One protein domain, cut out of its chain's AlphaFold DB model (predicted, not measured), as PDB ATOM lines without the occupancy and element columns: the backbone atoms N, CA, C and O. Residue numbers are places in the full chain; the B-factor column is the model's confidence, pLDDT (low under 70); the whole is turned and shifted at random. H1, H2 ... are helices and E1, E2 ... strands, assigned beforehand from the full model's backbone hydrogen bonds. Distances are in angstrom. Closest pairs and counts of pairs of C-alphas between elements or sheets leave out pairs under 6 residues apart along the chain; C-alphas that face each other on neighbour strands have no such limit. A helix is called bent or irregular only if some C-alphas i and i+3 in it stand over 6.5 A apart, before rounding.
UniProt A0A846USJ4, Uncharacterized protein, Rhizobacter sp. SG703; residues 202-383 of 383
ATOM      1  N   LYS A 202     158.191   6.376 137.957       91.50
ATOM      2  CA  LYS A 202     158.323   6.916 139.322       91.50
ATOM      3  C   LYS A 202     157.029   6.796 140.140       91.50
ATOM      4  O   LYS A 202     157.065   6.384 141.289       91.50
ATOM      5  N   VAL A 203     155.873   7.114 139.550       93.12
ATOM      6  CA  VAL A 203     154.566   7.024 140.235       93.12
ATOM      7  C   VAL A 203     154.205   5.568 140.503       93.12
ATOM      8  O   VAL A 203     153.707   5.243 141.579       93.12
ATOM      9  N   ARG A 204     154.490   4.682 139.543       90.00
ATOM     10  CA  ARG A 204     154.284   3.245 139.716       90.00
ATOM     11  C   ARG A 204     155.118   2.677 140.847       90.00
ATOM     12  O   ARG A 204     154.607   1.909 141.658       90.00
ATOM     13  N   GLU A 205     156.396   3.029 140.878       90.38
ATOM     14  CA  GLU A 205     157.350   2.558 141.878       90.38
ATOM     15  C   GLU A 205     156.900   2.905 143.294       90.38
ATOM     16  O   GLU A 205     157.008   2.048 144.167       90.38
ATOM     17  N   VAL A 206     156.331   4.099 143.499       91.94
ATOM     18  CA  VAL A 206     155.786   4.543 144.791       91.94
ATOM     19  C   VAL A 206     154.772   3.536 145.326       91.94
ATOM     20  O   VAL A 206     155.023   2.895 146.340       91.94
ATOM     21  N   TRP A 207     153.647   3.306 144.644       89.38
ATOM     22  CA  TRP A 207     152.647   2.379 145.184       89.38
ATOM     23  C   TRP A 207     153.079   0.913 145.069       89.38
ATOM     24  O   TRP A 207     152.693   0.095 145.905       89.38
ATOM     25  N   THR A 208     153.918   0.552 144.093       88.00
ATOM     26  CA  THR A 208     154.414  -0.828 143.977       88.00
ATOM     27  C   THR A 208     155.286  -1.181 145.175       88.00
ATOM     28  O   THR A 208     155.091  -2.238 145.753       88.00
ATOM     29  N   ARG A 209     156.189  -0.304 145.624       88.12
ATOM     30  CA  ARG A 209     157.075  -0.575 146.770       88.12
ATOM     31  C   ARG A 209     156.312  -0.944 148.047       88.12
ATOM     32  O   ARG A 209     156.780  -1.791 148.802       88.12
ATOM     33  N   HIS A 210     155.150  -0.334 148.269       84.31
ATOM     34  CA  HIS A 210     154.360  -0.513 149.492       84.31
ATOM     35  C   HIS A 210     153.263  -1.574 149.372       84.31
ATOM     36  O   HIS A 210     152.895  -2.188 150.371       84.31
ATOM     37  N   PHE A 211     152.755  -1.811 148.161       84.56
ATOM     38  CA  PHE A 211     151.598  -2.678 147.932       84.56
ATOM     39  C   PHE A 211     151.894  -3.848 146.985       84.56
ATOM     40  O   PHE A 211     150.966  -4.571 146.631       84.56
ATOM     41  N   HIS A 212     153.156  -4.082 146.587       80.25
ATOM     42  CA  HIS A 212     153.536  -5.116 145.610       80.25
ATOM     43  C   HIS A 212     152.868  -6.454 145.902       80.25
ATOM     44  O   HIS A 212     152.154  -6.967 145.050       80.25
ATOM     45  N   ASP A 213     153.025  -6.988 147.113       79.88
ATOM     46  CA  ASP A 213     152.511  -8.312 147.472       79.88
ATOM     47  C   ASP A 213     150.986  -8.399 147.324       79.88
ATOM     48  O   ASP A 213     150.464  -9.398 146.831       79.88
ATOM     49  N   GLN A 214     150.277  -7.319 147.653       73.81
ATOM     50  CA  GLN A 214     148.816  -7.240 147.603       73.81
ATOM     51  C   GLN A 214     148.276  -7.097 146.172       73.81
ATOM     52  O   GLN A 214     147.159  -7.526 145.887       73.81
ATOM     53  N   VAL A 215     149.062  -6.517 145.257       73.31
ATOM     54  CA  VAL A 215     148.655  -6.262 143.860       73.31
ATOM     55  C   VAL A 215     149.340  -7.221 142.875       73.31
ATOM     56  O   VAL A 215     148.923  -7.328 141.725       73.31
ATOM     57  N   SER A 216     150.352  -7.974 143.307       71.44
ATOM     58  CA  SER A 216     151.159  -8.893 142.485       71.44
ATOM     59  C   SER A 216     150.308  -9.947 141.779       71.44
ATOM     60  O   SER A 216     150.499 -10.198 140.590       71.44
ATOM     61  N   ALA A 217     149.306 -10.500 142.470       64.44
ATOM     62  CA  ALA A 217     148.350 -11.441 141.895       64.44
ATOM     63  C   ALA A 217     147.491 -10.798 140.792       64.44
ATOM     64  O   ALA A 217     147.204 -11.447 139.789       64.44
ATOM     65  N   HIS A 218     147.122  -9.518 140.938       64.94
ATOM     66  CA  HIS A 218     146.434  -8.756 139.890       64.94
ATOM     67  C   HIS A 218     147.369  -8.486 138.712       64.94
ATOM     68  O   HIS A 218     147.024  -8.815 137.584       64.94
ATOM     69  N   VAL A 219     148.573  -7.965 138.956       64.88
ATOM     70  CA  VAL A 219     149.552  -7.675 137.894       64.88
ATOM     71  C   VAL A 219     149.880  -8.944 137.096       64.88
ATOM     72  O   VAL A 219     149.897  -8.912 135.866       64.88
ATOM     73  N   ALA A 220     150.051 -10.084 137.771       64.00
ATOM     74  CA  ALA A 220     150.301 -11.374 137.131       64.00
ATOM     75  C   ALA A 220     149.082 -11.927 136.367       64.00
ATOM     76  O   ALA A 220     149.253 -12.571 135.334       64.00
ATOM     77  N   ALA A 221     147.859 -11.687 136.854       56.47
ATOM     78  CA  ALA A 221     146.628 -12.144 136.207       56.47
ATOM     79  C   ALA A 221     146.203 -11.266 135.020       56.47
ATOM     80  O   ALA A 221     145.565 -11.761 134.092       56.47
ATOM     81  N   VAL A 222     146.526  -9.972 135.056       55.75
ATOM     82  CA  VAL A 222     146.014  -8.979 134.103       55.75
ATOM     83  C   VAL A 222     147.000  -8.670 132.979       55.75
ATOM     84  O   VAL A 222     146.553  -8.234 131.919       55.75
ATOM     85  N   MET A 223     148.310  -8.923 133.127       55.06
ATOM     86  CA  MET A 223     149.271  -8.318 132.202       55.06
ATOM     87  C   MET A 223     150.278  -9.217 131.478       55.06
ATOM     88  O   MET A 223     151.120  -9.896 132.056       55.06
ATOM     89  N   ARG A 224     150.260  -9.041 130.145       54.47
ATOM     90  CA  ARG A 224     151.421  -9.103 129.237       54.47
ATOM     91  C   ARG A 224     152.058  -7.713 128.987       54.47
ATOM     92  O   ARG A 224     153.030  -7.645 128.244       54.47
ATOM     93  N   ARG A 225     151.532  -6.606 129.549       60.72
ATOM     94  CA  ARG A 225     152.017  -5.220 129.321       60.72
ATOM     95  C   ARG A 225     152.022  -4.369 130.603       60.72
ATOM     96  O   ARG A 225     151.329  -4.703 131.544       60.72
ATOM     97  N   PRO A 226     152.753  -3.252 130.682       65.19
ATOM     98  CA  PRO A 226     152.596  -2.293 131.776       65.19
ATOM     99  C   PRO A 226     151.341  -1.418 131.591       65.19
ATOM    100  O   PRO A 226     151.132  -0.851 130.518       65.19
ATOM    101  N   ALA A 227     150.500  -1.294 132.622       74.44
ATOM    102  CA  ALA A 227     149.273  -0.487 132.573       74.44
ATOM    103  C   ALA A 227     149.611   1.005 132.697       74.44
ATOM    104  O   ALA A 227     150.531   1.329 133.439       74.44
ATOM    105  N   PRO A 228     148.934   1.919 131.990       81.69
ATOM    106  CA  PRO A 228     149.249   3.343 132.070       81.69
ATOM    107  C   PRO A 228     148.879   3.949 133.428       81.69
ATOM    108  O   PRO A 228     147.892   3.561 134.049       81.69
ATOM    109  N   GLU A 229     149.657   4.942 133.854       85.81
ATOM    110  CA  GLU A 229     149.331   5.787 135.008       85.81
ATOM    111  C   GLU A 229     148.172   6.735 134.673       85.81
ATOM    112  O   GLU A 229     147.391   7.111 135.548       85.81
ATOM    113  N   PHE A 230     148.052   7.110 133.398       86.75
ATOM    114  CA  PHE A 230     146.985   7.953 132.893       86.75
ATOM    115  C   PHE A 230     146.661   7.608 131.434       86.75
ATOM    116  O   PHE A 230     147.549   7.558 130.578       86.75
ATOM    117  N   SER A 231     145.375   7.393 131.153       86.12
ATOM    118  CA  SER A 231     144.853   7.187 129.801       86.12
ATOM    119  C   SER A 231     143.931   8.336 129.412       86.12
ATOM    120  O   SER A 231     143.059   8.716 130.196       86.12
ATOM    121  N   ALA A 232     144.070   8.825 128.180       79.62
ATOM    122  CA  ALA A 232     143.181   9.831 127.618       79.62
ATOM    123  C   ALA A 232     142.750   9.515 126.182       79.62
ATOM    124  O   ALA A 232     143.424   8.785 125.455       79.62
ATOM    125  N   SER A 233     141.618  10.070 125.767       77.38
ATOM    126  CA  SER A 233     141.214  10.210 124.367       77.38
ATOM    127  C   SER A 233     141.378  11.655 123.895       77.38
ATOM    128  O   SER A 233     141.517  12.569 124.706       77.38
ATOM    129  N   ALA A 234     141.404  11.854 122.575       72.56
ATOM    130  CA  ALA A 234     141.697  13.150 121.954       72.56
ATOM    131  C   ALA A 234     140.760  14.282 122.411       72.56
ATOM    132  O   ALA A 234     141.207  15.402 122.621       72.56
ATOM    133  N   ASP A 235     139.484  13.970 122.633       71.06
ATOM    134  CA  ASP A 235     138.445  14.882 123.128       71.06
ATOM    135  C   ASP A 235     138.701  15.405 124.547       71.06
ATOM    136  O   ASP A 235     138.091  16.381 124.963       71.06
ATOM    137  N   GLN A 236     139.599  14.770 125.300       75.69
ATOM    138  CA  GLN A 236     139.945  15.197 126.652       75.69
ATOM    139  C   GLN A 236     141.074  16.238 126.692       75.69
ATOM    140  O   GLN A 236     141.371  16.739 127.772       75.69
ATOM    141  N   PHE A 237     141.709  16.525 125.547       72.06
ATOM    142  CA  PHE A 237     142.761  17.542 125.397       72.06
ATOM    143  C   PHE A 237     142.210  18.912 124.989       72.06
ATOM    144  O   PHE A 237     142.973  19.872 124.909       72.06
ATOM    145  N   GLU A 238     140.913  19.003 124.702       63.25
ATOM    146  CA  GLU A 238     140.254  20.226 124.260       63.25
ATOM    147  C   GLU A 238     139.182  20.626 125.286       63.25
ATOM    148  O   GLU A 238     138.398  19.788 125.739       63.25
ATOM    149  N   ASP A 239     139.161  21.913 125.656       53.00
ATOM    150  CA  ASP A 239     138.168  22.486 126.582       53.00
ATOM    151  C   ASP A 239     136.751  22.534 125.962       53.00
ATOM    152  O   ASP A 239     135.756  22.565 126.683       53.00
ATOM    153  N   ASP A 240     136.666  22.489 124.627       54.38
ATOM    154  CA  ASP A 240     135.446  22.387 123.818       54.38
ATOM    155  C   ASP A 240     135.635  21.270 122.778       54.38
ATOM    156  O   ASP A 240     136.752  21.108 122.286       54.38
ATOM    157  N   PRO A 241     134.594  20.509 122.383       54.50
ATOM    158  CA  PRO A 241     134.732  19.488 121.351       54.50
ATOM    159  C   PRO A 241     135.177  20.136 120.034       54.50
ATOM    160  O   PRO A 241     134.375  20.725 119.304       54.50
ATOM    161  N   GLY A 242     136.464  20.034 119.711       56.84
ATOM    162  CA  GLY A 242     137.028  20.631 118.517       56.84
ATOM    163  C   GLY A 242     136.664  19.851 117.254       56.84
ATOM    164  O   GLY A 242     136.100  18.750 117.314       56.84
ATOM    165  N   PRO A 243     137.010  20.390 116.072       56.97
ATOM    166  CA  PRO A 243     136.703  19.782 114.778       56.97
ATOM    167  C   PRO A 243     137.162  18.324 114.656       56.97
ATOM    168  O   PRO A 243     136.501  17.532 113.984       56.97
ATOM    169  N   LEU A 244     138.254  17.948 115.336       58.66
ATOM    170  CA  LEU A 244     138.741  16.572 115.346       58.66
ATOM    171  C   LEU A 244     137.825  15.644 116.164       58.66
ATOM    172  O   LEU A 244     137.514  14.550 115.703       58.66
ATOM    173  N   SER A 245     137.332  16.067 117.329       57.28
ATOM    174  CA  SER A 245     136.380  15.272 118.126       57.28
ATOM    175  C   SER A 245     135.057  15.014 117.381       57.28
ATOM    176  O   SER A 245     134.469  13.935 117.487       57.28
ATOM    177  N   VAL A 246     134.628  15.977 116.556       61.31
ATOM    178  CA  VAL A 246     133.462  15.853 115.673       61.31
ATOM    179  C   VAL A 246     133.766  14.906 114.508       61.31
ATOM    180  O   VAL A 246     132.970  14.011 114.224       61.31
ATOM    181  N   ALA A 247     134.927  15.059 113.863       56.59
ATOM    182  CA  ALA A 247     135.343  14.252 112.714       56.59
ATOM    183  C   ALA A 247     135.662  12.787 113.071       56.59
ATOM    184  O   ALA A 247     135.412  11.883 112.272       56.59
ATOM    185  N   LEU A 248     136.184  12.534 114.274       58.94
ATOM    186  CA  LEU A 248     136.514  11.195 114.773       58.94
ATOM    187  C   LEU A 248     135.366  10.528 115.539       58.94
ATOM    188  O   LEU A 248     135.506   9.379 115.954       58.94
ATOM    189  N   GLY A 249     134.243  11.237 115.699       45.91
ATOM    190  CA  GLY A 249     133.101  10.835 116.504       45.91
ATOM    191  C   GLY A 249     133.440  10.890 117.992       45.91
ATOM    192  O   GLY A 249     134.337  10.192 118.454       45.91
ATOM    193  N   GLY A 250     132.654  11.633 118.781       45.25
ATOM    194  CA  GLY A 250     132.799  11.757 120.246       45.25
ATOM    195  C   GLY A 250     132.775  10.433 121.039       45.25
ATOM    196  O   GLY A 250     132.805  10.422 122.263       45.25
ATOM    197  N   ARG A 251     132.726   9.287 120.353       51.59
ATOM    198  CA  ARG A 251     133.163   7.987 120.851       51.59
ATOM    199  C   ARG A 251     134.288   7.456 119.970       51.59
ATOM    200  O   ARG A 251     133.971   6.717 119.053       51.59
ATOM    201  N   LYS A 252     135.541   7.785 120.304       60.53
ATOM    202  CA  LYS A 252     136.826   7.074 120.070       60.53
ATOM    203  C   LYS A 252     137.068   6.318 118.740       60.53
ATOM    204  O   LYS A 252     138.076   5.629 118.631       60.53
ATOM    205  N   PHE A 253     136.187   6.385 117.752       72.12
ATOM    206  CA  PHE A 253     136.121   5.440 116.652       72.12
ATOM    207  C   PHE A 253     135.622   6.115 115.382       72.12
ATOM    208  O   PHE A 253     134.498   6.612 115.335       72.12
ATOM    209  N   THR A 254     136.403   6.000 114.315       83.25
ATOM    210  CA  THR A 254     135.940   6.305 112.960       83.25
ATOM    211  C   THR A 254     136.025   5.065 112.073       83.25
ATOM    212  O   THR A 254     136.422   3.985 112.523       83.25
ATOM    213  N   ARG A 255     135.582   5.191 110.824       86.38
ATOM    214  CA  ARG A 255     135.533   4.098 109.855       86.38
ATOM    215  C   ARG A 255     136.248   4.478 108.574       86.38
ATOM    216  O   ARG A 255     136.106   5.600 108.100       86.38
ATOM    217  N   ALA A 256     136.945   3.514 107.993       87.25
ATOM    218  CA  ALA A 256     137.547   3.640 106.675       87.25
ATOM    219  C   ALA A 256     137.314   2.370 105.860       87.25
ATOM    220  O   ALA A 256     137.352   1.262 106.386       87.25
ATOM    221  N   GLN A 257     137.076   2.533 104.569       85.12
ATOM    222  CA  GLN A 257     136.878   1.455 103.601       85.12
ATOM    223  C   GLN A 257     137.981   1.436 102.539       85.12
ATOM    224  O   GLN A 257     138.144   0.437 101.844       85.12
ATOM    225  N   THR A 258     138.748   2.524 102.412       86.75
ATOM    226  CA  THR A 258     139.796   2.672 101.397       86.75
ATOM    227  C   THR A 258     141.138   3.062 102.014       86.75
ATOM    228  O   THR A 258     141.195   3.657 103.093       86.75
ATOM    229  N   SER A 259     142.228   2.771 101.298       89.62
ATOM    230  CA  SER A 259     143.584   3.203 101.666       89.62
ATOM    231  C   SER A 259     143.681   4.721 101.827       89.62
ATOM    232  O   SER A 259     144.267   5.198 102.795       89.62
ATOM    233  N   ASP A 260     143.052   5.482 100.927       88.81
ATOM    234  CA  ASP A 260     143.069   6.948 100.967       88.81
ATOM    235  C   ASP A 260     142.397   7.488 102.231       88.81
ATOM    236  O   ASP A 260     142.886   8.441 102.833       88.81
ATOM    237  N   GLN A 261     141.308   6.856 102.682       89.12
ATOM    238  CA  GLN A 261     140.641   7.225 103.931       89.12
ATOM    239  C   GLN A 261     141.516   6.932 105.155       89.12
ATOM    240  O   GLN A 261     141.546   7.741 106.081       89.12
ATOM    241  N   LEU A 262     142.258   5.818 105.157       89.81
ATOM    242  CA  LEU A 262     143.209   5.499 106.229       89.81
ATOM    243  C   LEU A 262     144.343   6.524 106.303       89.81
ATOM    244  O   LEU A 262     144.643   7.037 107.378       89.81
ATOM    245  N   ILE A 263     144.949   6.854 105.160       90.69
ATOM    246  CA  ILE A 263     146.046   7.826 105.085       90.69
ATOM    247  C   ILE A 263     145.546   9.222 105.477       90.69
ATOM    248  O   ILE A 263     146.188   9.911 106.269       90.69
ATOM    249  N   ALA A 264     144.376   9.631 104.975       88.44
ATOM    250  CA  ALA A 264     143.762  10.904 105.336       88.44
ATOM    251  C   ALA A 264     143.468  10.993 106.839       88.44
ATOM    252  O   ALA A 264     143.669  12.052 107.432       88.44
ATOM    253  N   TRP A 265     143.036   9.894 107.461       89.25
ATOM    254  CA  TRP A 265     142.823   9.834 108.903       89.25
ATOM    255  C   TRP A 265     144.123  10.049 109.687       89.25
ATOM    256  O   TRP A 265     144.151  10.902 110.572       89.25
ATOM    257  N   VAL A 266     145.220   9.366 109.334       90.31
ATOM    258  CA  VAL A 266     146.523   9.569 110.001       90.31
ATOM    259  C   VAL A 266     147.003  11.015 109.858       90.31
ATOM    260  O   VAL A 266     147.421  11.624 110.843       90.31
ATOM    261  N   SER A 267     146.874  11.600 108.666       88.19
ATOM    262  CA  SER A 267     147.217  13.006 108.425       88.19
ATOM    263  C   SER A 267     146.381  13.971 109.275       88.19
ATOM    264  O   SER A 267     146.913  14.944 109.803       88.19
ATOM    265  N   GLN A 268     145.083  13.703 109.459       86.81
ATOM    266  CA  GLN A 268     144.228  14.505 110.345       86.81
ATOM    267  C   GLN A 268     144.675  14.414 111.806       86.81
ATOM    268  O   GLN A 268     144.739  15.439 112.486       86.81
ATOM    269  N   VAL A 269     145.027  13.215 112.277       87.56
ATOM    270  CA  VAL A 269     145.560  13.011 113.631       87.56
ATOM    271  C   VAL A 269     146.888  13.755 113.809       87.56
ATOM    272  O   VAL A 269     147.069  14.412 114.830       87.56
ATOM    273  N   SER A 270     147.782  13.725 112.814       88.44
ATOM    274  CA  SER A 270     149.038  14.492 112.837       88.44
ATOM    275  C   SER A 270     148.795  15.995 112.929       88.44
ATOM    276  O   SER A 270     149.351  16.651 113.803       88.44
ATOM    277  N   ASN A 271     147.925  16.541 112.076       86.62
ATOM    278  CA  ASN A 271     147.623  17.975 112.064       86.62
ATOM    279  C   ASN A 271     147.020  18.444 113.393       86.62
ATOM    280  O   ASN A 271     147.362  19.513 113.906       86.62
ATOM    281  N   TRP A 272     146.123  17.643 113.967       85.88
ATOM    282  CA  TRP A 272     145.593  17.908 115.298       85.88
ATOM    283  C   TRP A 272     146.679  17.842 116.366       85.88
ATOM    284  O   TRP A 272     146.736  18.723 117.223       85.88
ATOM    285  N   PHE A 273     147.559  16.840 116.312       86.75
ATOM    286  CA  PHE A 273     148.652  16.732 117.267       86.75
ATOM    287  C   PHE A 273     149.546  17.972 117.201       86.75
ATOM    288  O   PHE A 273     149.837  18.563 118.232       86.75
ATOM    289  N   ASP A 274     149.891  18.448 116.007       87.00
ATOM    290  CA  ASP A 274     150.657  19.684 115.847       87.00
ATOM    291  C   ASP A 274     149.948  20.915 116.435       87.00
ATOM    292  O   ASP A 274     150.599  21.798 117.000       87.00
ATOM    293  N   THR A 275     148.623  20.983 116.315       82.94
ATOM    294  CA  THR A 275     147.839  22.159 116.723       82.94
ATOM    295  C   THR A 275     147.518  22.167 118.219       82.94
ATOM    296  O   THR A 275     147.561  23.220 118.850       82.94
ATOM    297  N   VAL A 276     147.201  21.001 118.785       79.69
ATOM    298  CA  VAL A 276     146.660  20.841 120.145       79.69
ATOM    299  C   VAL A 276     147.534  19.895 120.966       79.69
ATOM    300  O   VAL A 276     148.069  20.275 122.009       79.69
ATOM    301  N   GLY A 277     147.714  18.663 120.481       81.88
ATOM    302  CA  GLY A 277     148.327  17.577 121.252       81.88
ATOM    303  C   GLY A 277     149.757  17.866 121.710       81.88
ATOM    304  O   GLY A 277     150.102  17.593 122.858       81.88
ATOM    305  N   ARG A 278     150.577  18.481 120.856       87.25
ATOM    306  CA  ARG A 278     151.994  18.754 121.104       87.25
ATOM    307  C   ARG A 278     152.201  19.581 122.364       87.25
ATOM    308  O   ARG A 278     153.035  19.212 123.179       87.25
ATOM    309  N   GLY A 279     151.426  20.649 122.564       84.88
ATOM    310  CA  GLY A 279     151.560  21.494 123.755       84.88
ATOM    311  C   GLY A 279     151.346  20.707 125.050       84.88
ATOM    312  O   GLY A 279     152.137  20.819 125.984       84.88
ATOM    313  N   VAL A 280     150.332  19.840 125.075       84.62
ATOM    314  CA  VAL A 280     150.052  18.987 126.238       84.62
ATOM    315  C   VAL A 280     151.116  17.905 126.411       84.62
ATOM    316  O   VAL A 280     151.554  17.631 127.527       84.62
ATOM    317  N   PHE A 281     151.587  17.307 125.320       90.12
ATOM    318  CA  PHE A 281     152.665  16.323 125.364       90.12
ATOM    319  C   PHE A 281     153.982  16.935 125.865       90.12
ATOM    320  O   PHE A 281     154.683  16.294 126.641       90.12
ATOM    321  N   GLU A 282     154.302  18.183 125.528       90.69
ATOM    322  CA  GLU A 282     155.459  18.881 126.111       90.69
ATOM    323  C   GLU A 282     155.279  19.173 127.608       90.69
ATOM    324  O   GLU A 282     156.210  19.009 128.397       90.69
ATOM    325  N   GLN A 283     154.068  19.540 128.035       89.06
ATOM    326  CA  GLN A 283     153.777  19.789 129.450       89.06
ATOM    327  C   GLN A 283     153.832  18.505 130.286       89.06
ATOM    328  O   GLN A 283     154.259  18.537 131.433       89.06
ATOM    329  N   THR A 284     153.458  17.361 129.717       91.50
ATOM    330  CA  THR A 284     153.374  16.059 130.409       91.50
ATOM    331  C   THR A 284     154.674  15.245 130.361       91.50
ATOM    332  O   THR A 284     154.656  14.031 130.552       91.50
ATOM    333  N   THR A 285     155.814  15.892 130.107       92.44
ATOM    334  CA  THR A 285     157.159  15.276 130.164       92.44
ATOM    335  C   THR A 285     157.623  15.013 131.603       92.44
ATOM    336  O   THR A 285     158.457  14.144 131.852       92.44
ATOM    337  N   THR A 286     157.054  15.737 132.571       93.19
ATOM    338  CA  THR A 286     157.366  15.628 134.004       93.19
ATOM    339  C   THR A 286     156.201  15.031 134.788       93.19
ATOM    340  O   THR A 286     155.049  15.090 134.354       93.19
ATOM    341  N   VAL A 287     156.481  14.518 135.991       94.31
ATOM    342  CA  VAL A 287     155.442  14.019 136.910       94.31
ATOM    343  C   VAL A 287     154.446  15.127 137.261       94.31
ATOM    344  O   VAL A 287     153.239  14.911 137.199       94.31
ATOM    345  N   THR A 288     154.939  16.330 137.566       94.12
ATOM    346  CA  THR A 288     154.113  17.503 137.891       94.12
ATOM    347  C   THR A 288     153.180  17.881 136.749       94.12
ATOM    348  O   THR A 288     151.993  18.120 136.967       94.12
ATOM    349  N   GLY A 289     153.694  17.919 135.520       91.88
ATOM    350  CA  GLY A 289     152.881  18.254 134.358       91.88
ATOM    351  C   GLY A 289     151.875  17.161 134.002       91.88
ATOM    352  O   GLY A 289     150.721  17.466 133.698       91.88
ATOM    353  N   LEU A 290     152.258  15.887 134.147       93.25
ATOM    354  CA  LEU A 290     151.319  14.770 134.058       93.25
ATOM    355  C   LEU A 290     150.212  14.889 135.111       93.25
ATOM    356  O   LEU A 290     149.045  14.717 134.775       93.25
ATOM    357  N   ALA A 291     150.551  15.222 136.359       93.69
ATOM    358  CA  ALA A 291     149.582  15.414 137.433       93.69
ATOM    359  C   ALA A 291     148.609  16.558 137.121       93.69
ATOM    360  O   ALA A 291     147.404  16.400 137.293       93.69
ATOM    361  N   HIS A 292     149.115  17.690 136.624       90.50
ATOM    362  CA  HIS A 292     148.284  18.830 136.235       90.50
ATOM    363  C   HIS A 292     147.223  18.431 135.202       90.50
ATOM    364  O   HIS A 292     146.053  18.789 135.337       90.50
ATOM    365  N   TYR A 293     147.621  17.631 134.213       87.25
ATOM    366  CA  TYR A 293     146.724  17.181 133.158       87.25
ATOM    367  C   TYR A 293     145.779  16.056 133.611       87.25
ATOM    368  O   TYR A 293     144.577  16.096 133.352       87.25
ATOM    369  N   ALA A 294     146.298  15.069 134.342       89.00
ATOM    370  CA  ALA A 294     145.534  13.915 134.807       89.00
ATOM    371  C   ALA A 294     144.492  14.268 135.882       89.00
ATOM    372  O   ALA A 294     143.514  13.530 136.047       89.00
ATOM    373  N   LEU A 295     144.697  15.377 136.603       90.19
ATOM    374  CA  LEU A 295     143.913  15.768 137.772       90.19
ATOM    375  C   LEU A 295     143.062  17.029 137.551       90.19
ATOM    376  O   LEU A 295     142.984  17.901 138.414       90.19
ATOM    377  N   ASN A 296     142.377  17.154 136.420       86.62
ATOM    378  CA  ASN A 296     141.460  18.275 136.188       86.62
ATOM    379  C   ASN A 296     139.975  17.884 136.387       86.62
ATOM    380  O   ASN A 296     139.631  16.718 136.595       86.62
ATOM    381  N   ALA A 297     139.076  18.874 136.372       84.12
ATOM    382  CA  ALA A 297     137.641  18.649 136.579       84.12
ATOM    383  C   ALA A 297     136.997  17.796 135.468       84.12
ATOM    384  O   ALA A 297     136.146  16.955 135.759       84.12
ATOM    385  N   GLN A 298     137.434  17.961 134.218       81.38
ATOM    386  CA  GLN A 298     136.971  17.167 133.077       81.38
ATOM    387  C   GLN A 298     137.391  15.698 133.215       81.38
ATOM    388  O   GLN A 298     136.593  14.801 132.954       81.38
ATOM    389  N   GLN A 299     138.606  15.438 133.701       83.19
ATOM    390  CA  GLN A 299     139.097  14.096 134.002       83.19
ATOM    391  C   GLN A 299     138.301  13.453 135.130       83.19
ATOM    392  O   GLN A 299     137.862  12.316 134.985       83.19
ATOM    393  N   MET A 300     138.036  14.186 136.214       84.81
ATOM    394  CA  MET A 300     137.161  13.709 137.287       84.81
ATOM    395  C   MET A 300     135.769  13.339 136.750       84.81
ATOM    396  O   MET A 300     135.255  12.260 137.039       84.81
ATOM    397  N   HIS A 301     135.174  14.202 135.920       79.12
ATOM    398  CA  HIS A 301     133.874  13.948 135.301       79.12
ATOM    399  C   HIS A 301     133.899  12.721 134.378       79.12
ATOM    400  O   HIS A 301     132.997  11.886 134.424       79.12
ATOM    401  N   TRP A 302     134.954  12.573 133.575       77.94
ATOM    402  CA  TRP A 302     135.136  11.412 132.713       77.94
ATOM    403  C   TRP A 302     135.252  10.110 133.503       77.94
ATOM    404  O   TRP A 302     134.666   9.111 133.083       77.94
ATOM    405  N   LEU A 303     135.957  10.109 134.641       76.00
ATOM    406  CA  LEU A 303     136.042   8.928 135.502       76.00
ATOM    407  C   LEU A 303     134.638   8.475 135.898       76.00
ATOM    408  O   LEU A 303     134.291   7.338 135.611       76.00
ATOM    409  N   LEU A 304     133.788   9.382 136.394       71.25
ATOM    410  CA  LEU A 304     132.406   9.060 136.785       71.25
ATOM    411  C   LEU A 304     131.597   8.382 135.662       71.25
ATOM    412  O   LEU A 304     130.752   7.524 135.933       71.25
ATOM    413  N   LEU A 305     131.863   8.739 134.401       68.88
ATOM    414  CA  LEU A 305     131.189   8.187 133.221       68.88
ATOM    415  C   LEU A 305     131.834   6.901 132.679       68.88
ATOM    416  O   LEU A 305     131.160   6.111 132.010       68.88
ATOM    417  N   ASN A 306     133.126   6.679 132.919       66.81
ATOM    418  CA  ASN A 306     133.848   5.540 132.370       66.81
ATOM    419  C   ASN A 306     133.655   4.280 133.231       66.81
ATOM    420  O   ASN A 306     133.674   4.310 134.455       66.81
ATOM    421  N   ASN A 307     133.479   3.121 132.598       59.09
ATOM    422  CA  ASN A 307     133.102   1.899 133.311       59.09
ATOM    423  C   ASN A 307     134.273   0.988 133.698       59.09
ATOM    424  O   ASN A 307     134.081   0.144 134.568       59.09
ATOM    425  N   ASN A 308     135.466   1.162 133.111       67.62
ATOM    426  CA  ASN A 308     136.572   0.208 133.251       67.62
ATOM    427  C   ASN A 308     137.932   0.907 133.381       67.62
ATOM    428  O   ASN A 308     138.570   1.209 132.373       67.62
ATOM    429  N   LEU A 309     138.395   1.109 134.614       73.38
ATOM    430  CA  LEU A 309     139.767   1.539 134.895       73.38
ATOM    431  C   LEU A 309     140.581   0.374 135.450       73.38
ATOM    432  O   LEU A 309     140.102  -0.378 136.311       73.38
ATOM    433  N   ALA A 310     141.815   0.254 134.963       76.56
ATOM    434  CA  ALA A 310     142.809  -0.657 135.514       76.56
ATOM    435  C   ALA A 310     143.142  -0.258 136.964       76.56
ATOM    436  O   ALA A 310     143.066   0.923 137.310       76.56
ATOM    437  N   ILE A 311     143.479  -1.222 137.829       79.06
ATOM    438  CA  ILE A 311     143.802  -0.907 139.231       79.06
ATOM    439  C   ILE A 311     145.041  -0.011 139.311       79.06
ATOM    440  O   ILE A 311     145.091   0.892 140.135       79.06
ATOM    441  N   GLU A 312     145.985  -0.209 138.396       81.94
ATOM    442  CA  GLU A 312     147.221   0.549 138.283       81.94
ATOM    443  C   GLU A 312     146.944   2.014 137.939       81.94
ATOM    444  O   GLU A 312     147.545   2.903 138.537       81.94
ATOM    445  N   GLU A 313     145.992   2.281 137.038       86.44
ATOM    446  CA  GLU A 313     145.573   3.650 136.716       86.44
ATOM    447  C   GLU A 313     144.878   4.300 137.924       86.44
ATOM    448  O   GLU A 313     145.156   5.453 138.248       86.44
ATOM    449  N   ILE A 314     144.033   3.555 138.650       87.19
ATOM    450  CA  ILE A 314     143.393   4.045 139.884       87.19
ATOM    451  C   ILE A 314     144.446   4.409 140.936       87.19
ATOM    452  O   ILE A 314     144.392   5.493 141.515       87.19
ATOM    453  N   PHE A 315     145.403   3.516 141.182       89.62
ATOM    454  CA  PHE A 315     146.425   3.689 142.213       89.62
ATOM    455  C   PHE A 315     147.339   4.858 141.870       89.62
ATOM    456  O   PHE A 315     147.626   5.701 142.716       89.62
ATOM    457  N   SER A 316     147.724   4.959 140.602       92.31
ATOM    458  CA  SER A 316     148.562   6.046 140.110       92.31
ATOM    459  C   SER A 316     147.855   7.394 140.196       92.31
ATOM    460  O   SER A 316     148.445   8.353 140.684       92.31
ATOM    461  N   ARG A 317     146.572   7.480 139.815       92.44
ATOM    462  CA  ARG A 317     145.780   8.711 139.978       92.44
ATOM    463  C   ARG A 317     145.614   9.099 141.443       92.44
ATOM    464  O   ARG A 317     145.658  10.287 141.742       92.44
ATOM    465  N   LEU A 318     145.474   8.133 142.351       93.88
ATOM    466  CA  LEU A 318     145.400   8.402 143.786       93.88
ATOM    467  C   LEU A 318     146.730   8.939 144.342       93.88
ATOM    468  O   LEU A 318     146.730   9.961 145.020       93.88
ATOM    469  N   VAL A 319     147.863   8.324 143.987       95.56
ATOM    470  CA  VAL A 319     149.208   8.823 144.342       95.56
ATOM    471  C   VAL A 319     149.425  10.245 143.815       95.56
ATOM    472  O   VAL A 319     149.877  11.121 144.554       95.56
ATOM    473  N   LEU A 320     149.061  10.502 142.554       96.25
ATOM    474  CA  LEU A 320     149.141  11.834 141.959       96.25
ATOM    475  C   LEU A 320     148.232  12.834 142.693       96.25
ATOM    476  O   LEU A 320     148.674  13.940 143.003       96.25
ATOM    477  N   ALA A 321     146.981  12.465 142.991       95.81
ATOM    478  CA  ALA A 321     146.027  13.329 143.686       95.81
ATOM    479  C   ALA A 321     146.539  13.731 145.072       95.81
ATOM    480  O   ALA A 321     146.548  14.917 145.394       95.81
ATOM    481  N   SER A 322     147.047  12.778 145.852       95.94
ATOM    482  CA  SER A 322     147.608  13.060 147.175       95.94
ATOM    483  C   SER A 322     148.844  13.956 147.111       95.94
ATOM    484  O   SER A 322     148.990  14.867 147.924       95.94
ATOM    485  N   ALA A 323     149.724  13.752 146.126       96.25
ATOM    486  CA  ALA A 323     150.952  14.536 146.006       96.25
ATOM    487  C   ALA A 323     150.720  15.964 145.469       96.25
ATOM    488  O   ALA A 323     151.364  16.913 145.934       96.25
ATOM    489  N   PHE A 324     149.820  16.138 144.495       96.38
ATOM    490  CA  PHE A 324     149.683  17.382 143.721       96.38
ATOM    491  C   PHE A 324     148.357  18.126 143.932       96.38
ATOM    492  O   PHE A 324     148.282  19.314 143.615       96.38
ATOM    493  N   GLN A 325     147.326  17.478 144.479       95.00
ATOM    494  CA  GLN A 325     146.039  18.096 144.827       95.00
ATOM    495  C   GLN A 325     145.513  17.636 146.201       95.00
ATOM    496  O   GLN A 325     144.357  17.210 146.295       95.00
ATOM    497  N   PRO A 326     146.307  17.745 147.285       94.38
ATOM    498  CA  PRO A 326     145.891  17.282 148.613       94.38
ATOM    499  C   PRO A 326     144.571  17.920 149.081       94.38
ATOM    500  O   PRO A 326     143.755  17.273 149.726       94.38
ATOM    501  N   GLN A 327     144.303  19.165 148.681       94.50
ATOM    502  CA  GLN A 327     143.075  19.895 148.995       94.50
ATOM    503  C   GLN A 327     141.810  19.344 148.314       94.50
ATOM    504  O   GLN A 327     140.708  19.702 148.713       94.50
ATOM    505  N   ARG A 328     141.952  18.503 147.280       93.31
ATOM    506  CA  ARG A 328     140.843  17.832 146.574       93.31
ATOM    507  C   ARG A 328     140.892  16.313 146.733       93.31
ATOM    508  O   ARG A 328     140.194  15.604 146.010       93.31
ATOM    509  N   LEU A 329     141.726  15.799 147.640       93.56
ATOM    510  CA  LEU A 329     141.944  14.363 147.794       93.56
ATOM    511  C   LEU A 329     140.636  13.610 148.077       93.56
ATOM    512  O   LEU A 329     140.400  12.565 147.479       93.56
ATOM    513  N   ASP A 330     139.751  14.175 148.900       93.06
ATOM    514  CA  ASP A 330     138.452  13.567 149.207       93.06
ATOM    515  C   ASP A 330     137.549  13.430 147.969       93.06
ATOM    516  O   ASP A 330     136.886  12.404 147.801       93.06
ATOM    517  N   GLU A 331     137.558  14.415 147.062       91.81
ATOM    518  CA  GLU A 331     136.817  14.348 145.793       91.81
ATOM    519  C   GLU A 331     137.367  13.231 144.895       91.81
ATOM    520  O   GLU A 331     136.604  12.433 144.348       91.81
ATOM    521  N   TRP A 332     138.698  13.144 144.776       91.56
ATOM    522  CA  TRP A 332     139.369  12.107 143.985       91.56
ATOM    523  C   TRP A 332     139.132  10.713 144.557       91.56
ATOM    524  O   TRP A 332     138.838   9.780 143.810       91.56
ATOM    525  N   LEU A 333     139.201  10.565 145.880       90.88
ATOM    526  CA  LEU A 333     138.871   9.322 146.566       90.88
ATOM    527  C   LEU A 333     137.427   8.911 146.291       90.88
ATOM    528  O   LEU A 333     137.181   7.745 145.988       90.88
ATOM    529  N   ALA A 334     136.475   9.845 146.362       88.06
ATOM    530  CA  ALA A 334     135.075   9.554 146.076       88.06
ATOM    531  C   ALA A 334     134.884   9.061 144.632       88.06
ATOM    532  O   ALA A 334     134.290   8.003 144.425       88.06
ATOM    533  N   ALA A 335     135.461   9.758 143.649       86.44
ATOM    534  CA  ALA A 335     135.362   9.372 142.243       86.44
ATOM    535  C   ALA A 335     136.014   8.009 141.961       86.44
ATOM    536  O   ALA A 335     135.434   7.169 141.280       86.44
ATOM    537  N   LEU A 336     137.203   7.748 142.512       86.44
ATOM    538  CA  LEU A 336     137.935   6.500 142.282       86.44
ATOM    539  C   LEU A 336     137.303   5.293 142.995       86.44
ATOM    540  O   LEU A 336     137.353   4.174 142.471       86.44
ATOM    541  N   ARG A 337     136.657   5.501 144.152       83.94
ATOM    542  CA  ARG A 337     135.962   4.439 144.902       83.94
ATOM    543  C   ARG A 337     134.846   3.786 144.093       83.94
ATOM    544  O   ARG A 337     134.696   2.567 144.165       83.94
ATOM    545  N   ASP A 338     134.131   4.532 143.259       73.31
ATOM    546  CA  ASP A 338     133.039   3.992 142.434       73.31
ATOM    547  C   ASP A 338     133.505   2.985 141.366       73.31
ATOM    548  O   ASP A 338     132.697   2.218 140.819       73.31
ATOM    549  N   HIS A 339     134.813   2.921 141.103       70.50
ATOM    550  CA  HIS A 339     135.425   1.980 140.165       70.50
ATOM    551  C   HIS A 339     135.993   0.723 140.837       70.50
ATOM    552  O   HIS A 339     136.282  -0.255 140.143       70.50
ATOM    553  N   ARG A 340     136.105   0.684 142.175       63.34
ATOM    554  CA  ARG A 340     136.717  -0.446 142.908       63.34
ATOM    555  C   ARG A 340     135.877  -1.730 142.873       63.34
ATOM    556  O   ARG A 340     136.419  -2.822 143.001       63.34
ATOM    557  N   HIS A 341     134.564  -1.609 142.660       55.78
ATOM    558  CA  HIS A 341     133.624  -2.739 142.590       55.78
ATOM    559  C   HIS A 341     133.347  -3.225 141.160       55.78
ATOM    560  O   HIS A 341     132.683  -4.246 140.969       55.78
ATOM    561  N   ARG A 342     133.820  -2.499 140.140       59.19
ATOM    562  CA  ARG A 342     133.497  -2.808 138.745       59.19
ATOM    563  C   ARG A 342     134.440  -3.898 138.245       59.19
ATOM    564  O   ARG A 342     135.661  -3.731 138.235       59.19
ATOM    565  N   LYS A 343     133.860  -5.045 137.887       52.03
ATOM    566  CA  LYS A 343     134.581  -6.208 137.368       52.03
ATOM    567  C   LYS A 343     135.251  -5.820 136.051       52.03
ATOM    568  O   LYS A 343     134.561  -5.549 135.070       52.03
ATOM    569  N   GLY A 344     136.583  -5.777 136.029       47.12
ATOM    570  CA  GLY A 344     137.306  -5.647 134.770       47.12
ATOM    571  C   GLY A 344     136.997  -6.876 133.923       47.12
ATOM    572  O   GLY A 344     137.248  -7.995 134.363       47.12
ATOM    573  N   ARG A 345     136.411  -6.696 132.738       43.78
ATOM    574  CA  ARG A 345     136.367  -7.780 131.753       43.78
ATOM    575  C   ARG A 345     137.739  -7.890 131.116       43.78
ATOM    576  O   ARG A 345     138.259  -6.895 130.616       43.78
ATOM    577  N   ASP A 346     138.279  -9.096 131.105       47.38
ATOM    578  CA  ASP A 346     139.412  -9.460 130.273       47.38
ATOM    579  C   ASP A 346     139.081  -9.116 128.804       47.38
ATOM    580  O   ASP A 346     138.111  -9.659 128.258       47.38
ATOM    581  N   PRO A 347     139.828  -8.205 128.157       39.84
ATOM    582  CA  PRO A 347     139.544  -7.791 126.788       39.84
ATOM    583  C   PRO A 347     139.812  -8.894 125.749       39.84
ATOM    584  O   PRO A 347     139.288  -8.805 124.643       39.84
ATOM    585  N   LEU A 348     140.583  -9.933 126.086       37.47
ATOM    586  CA  LEU A 348     140.895 -11.064 125.206       37.47
ATOM    587  C   LEU A 348     139.969 -12.264 125.441       37.47
ATOM    588  O   LEU A 348     139.665 -12.995 124.498       37.47
ATOM    589  N   PHE A 349     139.505 -12.473 126.676       40.41
ATOM    590  CA  PHE A 349     138.775 -13.690 127.052       40.41
ATOM    591  C   PHE A 349     137.350 -13.452 127.562       40.41
ATOM    592  O   PHE A 349     136.634 -14.418 127.830       40.41
ATOM    593  N   GLY A 350     136.913 -12.197 127.709       40.53
ATOM    594  CA  GLY A 350     135.553 -11.848 128.137       40.53
ATOM    595  C   GLY A 350     135.189 -12.319 129.550       40.53
ATOM    596  O   GLY A 350     134.016 -12.279 129.921       40.53
ATOM    597  N   LYS A 351     136.171 -12.783 130.330       40.12
ATOM    598  CA  LYS A 351     135.992 -13.243 131.709       40.12
ATOM    599  C   LYS A 351     136.181 -12.084 132.672       40.12
ATOM    600  O   LYS A 351     137.012 -11.210 132.445       40.12
ATOM    601  N   ASP A 352     135.417 -12.092 133.755       45.81
ATOM    602  CA  ASP A 352     135.641 -11.177 134.866       45.81
ATOM    603  C   ASP A 352     137.018 -11.484 135.481       45.81
ATOM    604  O   ASP A 352     137.236 -12.583 135.997       45.81
ATOM    605  N   LEU A 353     137.944 -10.525 135.436       53.41
ATOM    606  CA  LEU A 353     139.177 -10.560 136.217       53.41
ATOM    607  C   LEU A 353     138.779 -10.291 137.669       53.41
ATOM    608  O   LEU A 353     138.649  -9.148 138.111       53.41
ATOM    609  N   PHE A 354     138.458 -11.363 138.390       50.09
ATOM    610  CA  PHE A 354     138.149 -11.282 139.807       50.09
ATOM    611  C   PHE A 354     139.455 -11.047 140.561       50.09
ATOM    612  O   PHE A 354     140.287 -11.944 140.655       50.09
ATOM    613  N   VAL A 355     139.626  -9.838 141.084       52.81
ATOM    614  CA  VAL A 355     140.666  -9.530 142.063       52.81
ATOM    615  C   VAL A 355     140.028  -9.730 143.434       52.81
ATOM    616  O   VAL A 355     139.154  -8.935 143.800       52.81
ATOM    617  N   PRO A 356     140.392 -10.782 144.189       54.16
ATOM    618  CA  PRO A 356     140.013 -10.865 145.587       54.16
ATOM    619  C   PRO A 356     140.476  -9.584 146.282       54.16
ATOM    620  O   PRO A 356     141.621  -9.174 146.136       54.16
ATOM    621  N   ASP A 357     139.565  -8.938 147.000       65.31
ATOM    622  CA  ASP A 357     139.889  -7.847 147.918       65.31
ATOM    623  C   ASP A 357     140.382  -6.511 147.315       65.31
ATOM    624  O   ASP A 357     140.958  -5.677 148.011       65.31
ATOM    625  N   ARG A 358     140.069  -6.225 146.038       73.69
ATOM    626  CA  ARG A 358     140.361  -4.918 145.393       73.69
ATOM    627  C   ARG A 358     139.930  -3.713 146.236       73.69
ATOM    628  O   ARG A 358     140.567  -2.665 146.189       73.69
ATOM    629  N   SER A 359     138.841  -3.859 146.992       78.31
ATOM    630  CA  SER A 359     138.353  -2.815 147.886       78.31
ATOM    631  C   SER A 359     139.281  -2.596 149.080       78.31
ATOM    632  O   SER A 359     139.561  -1.440 149.371       78.31
ATOM    633  N   ALA A 360     139.768  -3.641 149.761       81.81
ATOM    634  CA  ALA A 360     140.659  -3.431 150.902       81.81
ATOM    635  C   ALA A 360     142.029  -2.922 150.465       81.81
ATOM    636  O   ALA A 360     142.554  -2.032 151.121       81.81
ATOM    637  N   VAL A 361     142.577  -3.399 149.341       82.38
ATOM    638  CA  VAL A 361     143.863  -2.882 148.838       82.38
ATOM    639  C   VAL A 361     143.735  -1.408 148.436       82.38
ATOM    640  O   VAL A 361     144.608  -0.604 148.749       82.38
ATOM    641  N   PHE A 362     142.620  -1.024 147.804       87.25
ATOM    642  CA  PHE A 362     142.341   0.386 147.527       87.25
ATOM    643  C   PHE A 362     142.231   1.212 148.816       87.25
ATOM    644  O   PHE A 362     142.838   2.275 148.900       87.25
ATOM    645  N   GLU A 363     141.481   0.749 149.824       90.19
ATOM    646  CA  GLU A 363     141.351   1.486 151.090       90.19
ATOM    647  C   GLU A 363     142.669   1.533 151.878       90.19
ATOM    648  O   GLU A 363     142.952   2.540 152.521       90.19
ATOM    649  N   ALA A 364     143.508   0.499 151.789       89.62
ATOM    650  CA  ALA A 364     144.840   0.492 152.383       89.62
ATOM    651  C   ALA A 364     145.751   1.532 151.716       89.62
ATOM    652  O   ALA A 364     146.416   2.298 152.415       89.62
ATOM    653  N   LEU A 365     145.725   1.622 150.380       91.25
ATOM    654  CA  LEU A 365     146.423   2.682 149.654       91.25
ATOM    655  C   LEU A 365     145.873   4.062 150.029       91.25
ATOM    656  O   LEU A 365     146.659   4.955 150.322       91.25
ATOM    657  N   ALA A 366     144.548   4.231 150.065       93.25
ATOM    658  CA  ALA A 366     143.893   5.483 150.447       93.25
ATOM    659  C   ALA A 366     144.287   5.949 151.854       93.25
ATOM    660  O   ALA A 366     144.558   7.130 152.053       93.25
ATOM    661  N   ALA A 367     144.357   5.027 152.816       93.88
ATOM    662  CA  ALA A 367     144.799   5.326 154.169       93.88
ATOM    663  C   ALA A 367     146.283   5.722 154.212       93.88
ATOM    664  O   ALA A 367     146.639   6.675 154.901       93.88
ATOM    665  N   TRP A 368     147.138   5.025 153.459       95.00
ATOM    666  CA  TRP A 368     148.571   5.316 153.417       95.00
ATOM    667  C   TRP A 368     148.886   6.656 152.751       95.00
ATOM    668  O   TRP A 368     149.630   7.446 153.318       95.00
ATOM    669  N   VAL A 369     148.279   6.974 151.602       94.12
ATOM    670  CA  VAL A 369     148.523   8.270 150.936       94.12
ATOM    671  C   VAL A 369     147.995   9.471 151.733       94.12
ATOM    672  O   VAL A 369     148.320  10.609 151.401       94.12
ATOM    673  N   ALA A 370     147.156   9.227 152.745       91.94
ATOM    674  CA  ALA A 370     146.669  10.225 153.693       91.94
ATOM    675  C   ALA A 370     147.492  10.275 154.998       91.94
ATOM    676  O   ALA A 370     147.216  11.121 155.850       91.94
ATOM    677  N   SER A 371     148.470   9.379 155.187       92.88
ATOM    678  CA  SER A 371     149.323   9.343 156.378       92.88
ATOM    679  C   SER A 371     150.593  10.181 156.205       92.88
ATOM    680  O   SER A 371     151.000  10.529 155.095       92.88
ATOM    681  N   THR A 372     151.268  10.470 157.321       91.56
ATOM    682  CA  THR A 372     152.577  11.145 157.331       91.56
ATOM    683  C   THR A 372     153.676  10.316 156.662       91.56
ATOM    684  O   THR A 372     154.687  10.864 156.232       91.56
ATOM    685  N   ASP A 373     153.483   8.999 156.527       91.12
ATOM    686  CA  ASP A 373     154.466   8.104 155.905       91.12
ATOM    687  C   ASP A 373     154.586   8.332 154.391       91.12
ATOM    688  O   ASP A 373     155.556   7.890 153.779       91.12
ATOM    689  N   PHE A 374     153.619   9.028 153.781       94.38
ATOM    690  CA  PHE A 374     153.634   9.370 152.361       94.38
ATOM    691  C   PHE A 374     154.408  10.663 152.049       94.38
ATOM    692  O   PHE A 374     154.828  10.869 150.908       94.38
ATOM    693  N   GLU A 375     154.656  11.531 153.038       91.12
ATOM    694  CA  GLU A 375     155.336  12.822 152.837       91.12
ATOM    695  C   GLU A 375     156.704  12.710 152.125       91.12
ATOM    696  O   GLU A 375     156.959  13.504 151.211       91.12
ATOM    697  N   PRO A 376     157.575  11.725 152.439       92.44
ATOM    698  CA  PRO A 376     158.846  11.558 151.731       92.44
ATOM    699  C   PRO A 376     158.675  11.265 150.232       92.44
ATOM    700  O   PRO A 376     159.450  11.764 149.413       92.44
ATOM    701  N   GLU A 377     157.643  10.505 149.853       94.19
ATOM    702  CA  GLU A 377     157.365  10.165 148.451       94.19
ATOM    703  C   GLU A 377     156.876  11.396 147.672       94.19
ATOM    704  O   GLU A 377     157.237  11.584 146.511       94.19
ATOM    705  N   VAL A 378     156.129  12.300 148.320       92.12
ATOM    706  CA  VAL A 378     155.693  13.570 147.711       92.12
ATOM    707  C   VAL A 378     156.891  14.419 147.288       92.12
ATOM    708  O   VAL A 378     156.876  15.004 146.202       92.12
ATOM    709  N   HIS A 379     157.938  14.479 148.113       88.81
ATOM    710  CA  HIS A 379     159.167  15.190 147.761       88.81
ATOM    711  C   HIS A 379     159.872  14.548 146.563       88.81
ATOM    712  O   HIS A 379     160.275  15.268 145.652       88.81
ATOM    713  N   GLY A 380     159.962  13.216 146.527       89.31
ATOM    714  CA  GLY A 380     160.567  12.481 145.410       89.31
ATOM    715  C   GLY A 380     159.796  12.595 144.091       89.31
ATOM    716  O   GLY A 380     160.404  12.576 143.025       89.31
ATOM    717  N   LEU A 381     158.469  12.745 144.146       91.75
ATOM    718  CA  LEU A 381     157.623  12.942 142.962       91.75
ATOM    719  C   LEU A 381     157.661  14.377 142.419       91.75
ATOM    720  O   LEU A 381     157.418  14.579 141.231       91.75
ATOM    721  N   LYS A 382     157.919  15.368 143.281       90.00
ATOM    722  CA  LYS A 382     158.000  16.792 142.909       90.00
ATOM    723  C   LYS A 382     159.397  17.232 142.463       90.00
ATOM    724  O   LYS A 382     159.503  18.303 141.866       90.00
ATOM    725  N   ALA A 383     160.424  16.447 142.790       80.94
ATOM    726  CA  ALA A 383     161.808  16.628 142.360       80.94
ATOM    727  C   ALA A 383     162.046  16.027 140.966       80.94
ATOM    728  O   ALA A 383     162.709  16.720 140.166       80.94
TER     729      ALA A 383
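AT A GLANCE: This is residues 202 to 383 of the 383 residues of an uncharacterized protein of Rhizobacter sp. SG703 (UniProt A0A846USJ4). A body of helices is packed round H6, with H7 and H8 beside it as an up-and-down bundle, each running against the one before it; H1a crosses H6, and H4 packs on it too. From this body an arm of H2, E2 and the long, kinked H3 reaches away and makes the longest axis. The printed part has 182 residues with nine named helices and two named strands, in the order H1, E1, H2, E2, then H3 to H9; the class is mostly helix, and E1 and E2 pair with no named strand. It is compact, with a radius of gyration of the C-alphas of 18.0 A and spans of 54 by 39 by 25 A.

HOW THE PARTS SIT: Begin at H1, residues 202 to 222, assigned as one helix by its hydrogen bonds but bent: C-alphas 210 and 213 are 8.3 A apart. Its arm H1a, residues 202 to 210, touches the hub H6, residues 311 to 324, about perpendicular at 74 degrees; their closest C-alphas, Val 203 and Ser 316, are 6.1 A apart. Arm H1b, residues 213 to 222, is near H6. At E1, residues 230 to 232, find Phe 230, its C-alpha 5.9 A from that of Glu 313. H2, residues 243 to 247, only just touches H3, residues 259 to 283, with 3 pairs of C-alphas within 8 A, the closest Leu 244 and Trp 272 at 7.0 A. After E2, residues 253 to 256, H3 runs to H4, residues 287 to 294, which touches H6, closest C-alphas Ala 291 and Leu 320 at 5.8 A. H5, residues 297 to 305, touches H7, residues 326 to 337, at a shallow tilt of 16 degrees, the same way, closest C-alphas Leu 304 and Ala 335 at 6.2 A. H6 and H7 form a helical hairpin, closest C-alphas Ser 322 and Leu 329 at 5.8 A. H8, residues 358 to 369, touches H6 at 18 degrees, a shallow tilt, closest C-alphas Ser 322 and Val 369 at 6.2 A. H9, residues 372 to 382, touches H4, closest C-alphas Thr 288 and Lys 382 at 6.4 A. Every O i to N i+4 pair is within hydrogen-bond range in H2, H4, H5, H6 and H8, against 3 of 5 in H1a, 4 of 6 in H1b, 18 of 21 in H3, 6 of 8 in H7 and 5 of 7 in H9.

IN THESE COORDINATES: Find C-alpha 202 at (158.323, 6.916, 139.322), where H1a begins. H3 starts at C-alpha 259, (143.584, 3.203, 101.666), and spans 33.9 A with a kink of 56 degrees near residue 276. H6 spans 19.7 A; H9 ends at C-alpha 382, (158.000, 16.792, 142.909).

THE WHOLE: The C-alphas of Thr 258 and Thr 372, the two farthest apart, are 58.0 A apart. The printed part has no cut; the link from H7 to H8, residues 338 to 357, is long. The mean pLDDT of the printed part is 78.7, and residues 217 to 226, 238 to 252, 305 to 308 and 340 to 357 are under 70.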